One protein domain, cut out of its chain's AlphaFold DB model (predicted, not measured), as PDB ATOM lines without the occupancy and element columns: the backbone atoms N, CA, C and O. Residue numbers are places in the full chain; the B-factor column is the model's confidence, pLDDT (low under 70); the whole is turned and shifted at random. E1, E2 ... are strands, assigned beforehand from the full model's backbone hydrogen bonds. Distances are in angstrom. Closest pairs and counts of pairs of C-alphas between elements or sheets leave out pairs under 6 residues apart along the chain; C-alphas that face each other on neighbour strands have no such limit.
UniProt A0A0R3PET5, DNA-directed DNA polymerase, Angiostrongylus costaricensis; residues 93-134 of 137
ATOM      1  N   THR A  93     184.349 125.920 136.717       96.88
ATOM      2  CA  THR A  93     183.736 124.618 136.995       96.88
ATOM      3  C   THR A  93     184.395 124.028 138.228       96.88
ATOM      4  O   THR A  93     185.613 123.892 138.248       96.88
ATOM      5  N   ARG A  94     183.594 123.672 139.227       96.62
ATOM      6  CA  ARG A  94     184.032 123.013 140.455       96.62
ATOM      7  C   ARG A  94     183.831 121.507 140.326       96.62
ATOM      8  O   ARG A  94     182.735 121.059 139.981       96.62
ATOM      9  N   TYR A  95     184.875 120.747 140.624       97.06
ATOM     10  CA  TYR A  95     184.899 119.288 140.582       97.06
ATOM     11  C   TYR A  95     185.165 118.757 141.984       97.06
ATOM     12  O   TYR A  95     186.303 118.758 142.457       97.06
ATOM     13  N   THR A  96     184.120 118.306 142.673       96.06
ATOM     14  CA  THR A  96     184.276 117.796 144.036       96.06
ATOM     15  C   THR A  96     185.044 116.483 144.050       96.06
ATOM     16  O   THR A  96     184.963 115.677 143.119       96.06
ATOM     17  N   HIS A  97     185.718 116.199 145.163       93.75
ATOM     18  CA  HIS A  97     186.377 114.903 145.355       93.75
ATOM     19  C   HIS A  97     185.377 113.731 145.445       93.75
ATOM     20  O   HIS A  97     185.781 112.580 145.276       93.75
ATOM     21  N   SER A  98     184.078 114.006 145.657       91.81
ATOM     22  CA  SER A  98     182.977 113.029 145.543       91.81
ATOM     23  C   SER A  98     182.584 112.703 144.096       91.81
ATOM     24  O   SER A  98     181.920 111.691 143.872       91.81
ATOM     25  N   GLY A  99     183.010 113.515 143.121       91.50
ATOM     26  CA  GLY A  99     182.729 113.335 141.694       91.50
ATOM     27  C   GLY A  99     181.611 114.220 141.132       91.50
ATOM     28  O   GLY A  99     181.260 114.066 139.962       91.50
ATOM     29  N   ASP A 100     181.064 115.144 141.922       93.50
ATOM     30  CA  ASP A 100     180.068 116.110 141.460       93.50
ATOM     31  C   ASP A 100     180.740 117.226 140.653       93.50
ATOM     32  O   ASP A 100     181.835 117.690 140.980       93.50
ATOM     33  N   ILE A 101     180.069 117.668 139.588       95.38
ATOM     34  CA  ILE A 101     180.565 118.716 138.691       95.38
ATOM     35  C   ILE A 101     179.518 119.818 138.611       95.38
ATOM     36  O   ILE A 101     178.411 119.593 138.115       95.38
ATOM     37  N   GLU A 102     179.876 121.017 139.056       95.38
ATOM     38  CA  GLU A 102     178.984 122.176 139.054       95.38
ATOM     39  C   GLU A 102     179.669 123.414 138.467       95.38
ATOM     40  O   GLU A 102     180.855 123.654 138.675       95.38
ATOM     41  N   GLN A 103     178.910 124.217 137.721       96.56
ATOM     42  CA  GLN A 103     179.343 125.556 137.317       96.56
ATOM     43  C   GLN A 103     179.166 126.503 138.510       96.56
ATOM     44  O   GLN A 103     178.113 126.507 139.151       96.56
ATOM     45  N   VAL A 104     180.191 127.293 138.813       96.81
ATOM     46  CA  VAL A 104     180.217 128.241 139.934       96.81
ATOM     47  C   VAL A 104     180.694 129.606 139.450       96.81
ATOM     48  O   VAL A 104     181.337 129.727 138.414       96.81
ATOM     49  N   GLU A 105     180.372 130.662 140.191       96.56
ATOM     50  CA  GLU A 105     180.846 132.011 139.854       96.56
ATOM     51  C   GLU A 105     182.315 132.214 140.268       96.56
ATOM     52  O   GLU A 105     183.066 132.910 139.588       96.56
ATOM     53  N   TYR A 106     182.729 131.578 141.369       95.12
ATOM     54  CA  TYR A 106     184.076 131.621 141.940       95.12
ATOM     55  C   TYR A 106     184.312 130.406 142.873       95.12
ATOM     56  O   TYR A 106     183.334 129.761 143.278       95.12
ATOM     57  N   PRO A 107     185.574 130.078 143.227       95.25
ATOM     58  CA  PRO A 107     185.890 129.031 144.208       95.25
ATOM     59  C   PRO A 107     185.178 129.258 145.551       95.25
ATOM     60  O   PRO A 107     185.202 130.365 146.083       95.25
ATOM     61  N   LYS A 108     184.526 128.227 146.102       95.44
ATOM     62  CA  LYS A 108     183.656 128.370 147.287       95.44
ATOM     63  C   LYS A 108     184.418 128.259 148.609       95.44
ATOM     64  O   LYS A 108     183.907 128.683 149.643       95.44
ATOM     65  N   GLU A 109     185.590 127.643 148.587       94.81
ATOM     66  CA  GLU A 109     186.392 127.340 149.763       94.81
ATOM     67  C   GLU A 109     187.263 128.537 150.187       94.81
ATOM     68  O   GLU A 109     187.784 129.272 149.353       94.81
ATOM     69  N   ASP A 110     187.464 128.713 151.498       94.25
ATOM     70  CA  ASP A 110     188.283 129.811 152.046       94.25
ATOM     71  C   ASP A 110     189.789 129.632 151.786       94.25
ATOM     72  O   ASP A 110     190.552 130.600 151.804       94.25
ATOM     73  N   VAL A 111     190.228 128.383 151.595       96.88
ATOM     74  CA  VAL A 111     191.634 128.003 151.434       96.88
ATOM     75  C   VAL A 111     191.775 127.081 150.234       96.88
ATOM     76  O   VAL A 111     191.222 125.981 150.206       96.88
ATOM     77  N   PHE A 112     192.554 127.530 149.256       96.62
ATOM     78  CA  PHE A 112     192.892 126.768 148.064       96.62
ATOM     79  C   PHE A 112     194.250 127.200 147.510       96.62
ATOM     80  O   PHE A 112     194.705 128.326 147.722       96.62
ATOM     81  N   PHE A 113     194.894 126.296 146.781       96.00
ATOM     82  CA  PHE A 113     196.071 126.592 145.976       96.00
ATOM     83  C   PHE A 113     195.618 127.005 144.587       96.00
ATOM     84  O   PHE A 113     194.777 126.334 143.998       96.00
ATOM     85  N   PHE A 114     196.153 128.110 144.084       96.50
ATOM     86  CA  PHE A 114     195.734 128.697 142.823       96.50
ATOM     87  C   PHE A 114     196.923 128.802 141.880       96.50
ATOM     88  O   PHE A 114     197.971 129.316 142.272       96.50
ATOM     89  N   ASP A 115     196.737 128.323 140.658       96.69
ATOM     90  CA  ASP A 115     197.732 128.367 139.597       96.69
ATOM     91  C   ASP A 115     197.115 128.912 138.306       96.69
ATOM     92  O   ASP A 115     195.926 128.713 138.040       96.69
ATOM     93  N   VAL A 116     197.915 129.632 137.522       94.75
ATOM     94  CA  VAL A 116     197.475 130.304 136.294       94.75
ATOM     95  C   VAL A 116     198.471 130.097 135.172       94.75
ATOM     96  O   VAL A 116     199.673 130.268 135.347       94.75
ATOM     97  N   GLU A 117     197.946 129.835 133.983       94.19
ATOM     98  CA  GLU A 117     198.734 129.675 132.771       94.19
ATOM     99  C   GLU A 117     198.466 130.823 131.803       94.19
ATOM    100  O   GLU A 117     197.331 131.284 131.643       94.19
ATOM    101  N   THR A 118     199.519 131.272 131.124       93.81
ATOM    102  CA  THR A 118     199.447 132.308 130.083       93.81
ATOM    103  C   THR A 118     199.919 131.735 128.752       93.81
ATOM    104  O   THR A 118     200.897 130.990 128.691       93.81
ATOM    105  N   CYS A 119     199.231 132.077 127.664       92.19
ATOM    106  CA  CYS A 119     199.649 131.697 126.319       92.19
ATOM    107  C   CYS A 119     200.534 132.790 125.709       92.19
ATOM    108  O   CYS A 119     200.040 133.840 125.312       92.19
ATOM    109  N   VAL A 120     201.840 132.529 125.563       90.00
ATOM    110  CA  VAL A 120     202.829 133.501 125.042       90.00
ATOM    111  C   VAL A 120     202.423 134.108 123.693       90.00
ATOM    112  O   VAL A 120     202.687 135.283 123.445       90.00
ATOM    113  N   GLN A 121     201.787 133.320 122.819       92.00
ATOM    114  CA  GLN A 121     201.334 133.786 121.505       92.00
ATOM    115  C   GLN A 121     200.142 134.750 121.594       92.00
ATOM    116  O   GLN A 121     200.039 135.650 120.763       92.00
ATOM    117  N   ASP A 122     199.300 134.599 122.617       85.50
ATOM    118  CA  ASP A 122     198.094 135.407 122.840       85.50
ATOM    119  C   ASP A 122     198.312 136.531 123.876       85.50
ATOM    120  O   ASP A 122     197.402 137.308 124.174       85.50
ATOM    121  N   GLY A 123     199.536 136.665 124.401       89.44
ATOM    122  CA  GLY A 123     199.971 137.760 125.267       89.44
ATOM    123  C   GLY A 123     200.214 137.349 126.720       89.44
ATOM    124  O   GLY A 123     200.571 136.219 127.026       89.44
ATOM    125  N   GLN A 124     200.083 138.312 127.634       89.81
ATOM    126  CA  GLN A 124     200.345 138.123 129.073       89.81
ATOM    127  C   GLN A 124     199.067 137.918 129.899       89.81
ATOM    128  O   GLN A 124     199.123 137.894 131.128       89.81
ATOM    129  N   LEU A 125     197.905 137.820 129.247       90.88
ATOM    130  CA  LEU A 125     196.643 137.595 129.943       90.88
ATOM    131  C   LEU A 125     196.491 136.105 130.298       90.88
ATOM    132  O   LEU A 125     196.852 135.253 129.479       90.88
ATOM    133  N   PRO A 126     195.951 135.772 131.487       90.31
ATOM    134  CA  PRO A 126     195.676 134.388 131.863       90.31
ATOM    135  C   PRO A 126     194.750 133.704 130.854       90.31
ATOM    136  O   PRO A 126     193.719 134.254 130.470       90.31
ATOM    137  N   THR A 127     195.124 132.500 130.434       91.62
ATOM    138  CA  THR A 127     194.374 131.661 129.488       91.62
ATOM    139  C   THR A 127     193.667 130.509 130.200       91.62
ATOM    140  O   THR A 127     192.581 130.105 129.792       91.62
ATOM    141  N   LEU A 128     194.264 129.996 131.277       92.75
ATOM    142  CA  LEU A 128     193.706 128.937 132.112       92.75
ATOM    143  C   LEU A 128     194.052 129.220 133.571       92.75
ATOM    144  O   LEU A 128     195.103 129.786 133.866       92.75
ATOM    145  N   ALA A 129     193.171 128.814 134.474       94.31
ATOM    146  CA  ALA A 129     193.415 128.879 135.900       94.31
ATOM    147  C   ALA A 129     192.872 127.620 136.578       94.31
ATOM    148  O   ALA A 129     191.849 127.082 136.152       94.31
ATOM    149  N   VAL A 130     193.559 127.155 137.617       95.50
ATOM    150  CA  VAL A 130     193.173 125.980 138.402       95.50
ATOM    151  C   VAL A 130     193.221 126.349 139.877       95.50
ATOM    152  O   VAL A 130     194.171 126.984 140.333       95.50
ATOM    153  N   ALA A 131     192.196 125.945 140.624       96.62
ATOM    154  CA  ALA A 131     192.180 126.018 142.076       96.62
ATOM    155  C   ALA A 131     192.150 124.594 142.651       96.62
ATOM    156  O   ALA A 131     191.576 123.695 142.054       96.62
ATOM    157  N   LEU A 132     192.781 124.369 143.797       96.62
ATOM    158  CA  LEU A 132     192.706 123.102 144.520       96.62
ATOM    159  C   LEU A 132     192.462 123.376 145.997       96.62
ATOM    160  O   LEU A 132     193.306 123.964 146.675       96.62
ATOM    161  N   SER A 133     191.324 122.916 146.494       96.38
ATOM    162  CA  SER A 133     190.934 122.998 147.899       96.38
ATOM    163  C   SER A 133     190.875 121.610 148.544       96.38
ATOM    164  O   SER A 133     191.028 120.578 147.882       96.38
ATOM    165  N   ALA A 134     190.589 121.579 149.847       94.88
ATOM    166  CA  ALA A 134     190.300 120.338 150.564       94.88
ATOM    167  C   ALA A 134     189.140 119.537 149.952       94.88
ATOM    168  O   ALA A 134     189.117 118.321 150.103       94.88
TER     169      ALA A 134
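What this domain is: This is residues 93 to 134 of the 137 residues of the protein "DNA-directed DNA polymerase" of Angiostrongylus costaricensis (UniProt A0A0R3PET5). A long two-stranded hairpin, E3 and E4, makes the length of the model, and a smaller hairpin, E1 and E2, sits beside one end of it, with E1 near E4. The loop between E3 and E4 is at the far end. The 42 printed residues hold no named helix and four strands, E1 to E4 in chain order, in two antiparallel sheets of two; the class is all strand. The whole is loose, with a radius of gyration of the C-alphas of 12.5 A, and elongated, spanning 37 by 19 by 16 A.

Where its parts are: E3, residues 112 to 118, is 19.9 A long and begins at C-alpha 112 (192.892, 126.768, 148.064). E4, residues 126 to 133, is 20.2 A long and ends at C-alpha 133 (190.934, 122.998, 147.899). E1 is residues 93 to 95, 6.5 A, and E2 residues 101 to 104, 9.6 A.

How they stand to each other: The hairpin E3 and E4 is antiparallel at 164 degrees, with N 115 and O 130 within hydrogen-bond range at 2.9 A. The hairpin E1 and E2 is antiparallel at 142 degrees, with N 94 and O 102 at 2.8 A. E1 and E4 are near each other; E2 is apart from E3 and E4.

The domain as a whole: The farthest C-alphas, of Ser 98 and Gln 121, are 36.7 A apart. The printed part has no cut and no long link, and no printed residue is under 70 in pLDDT.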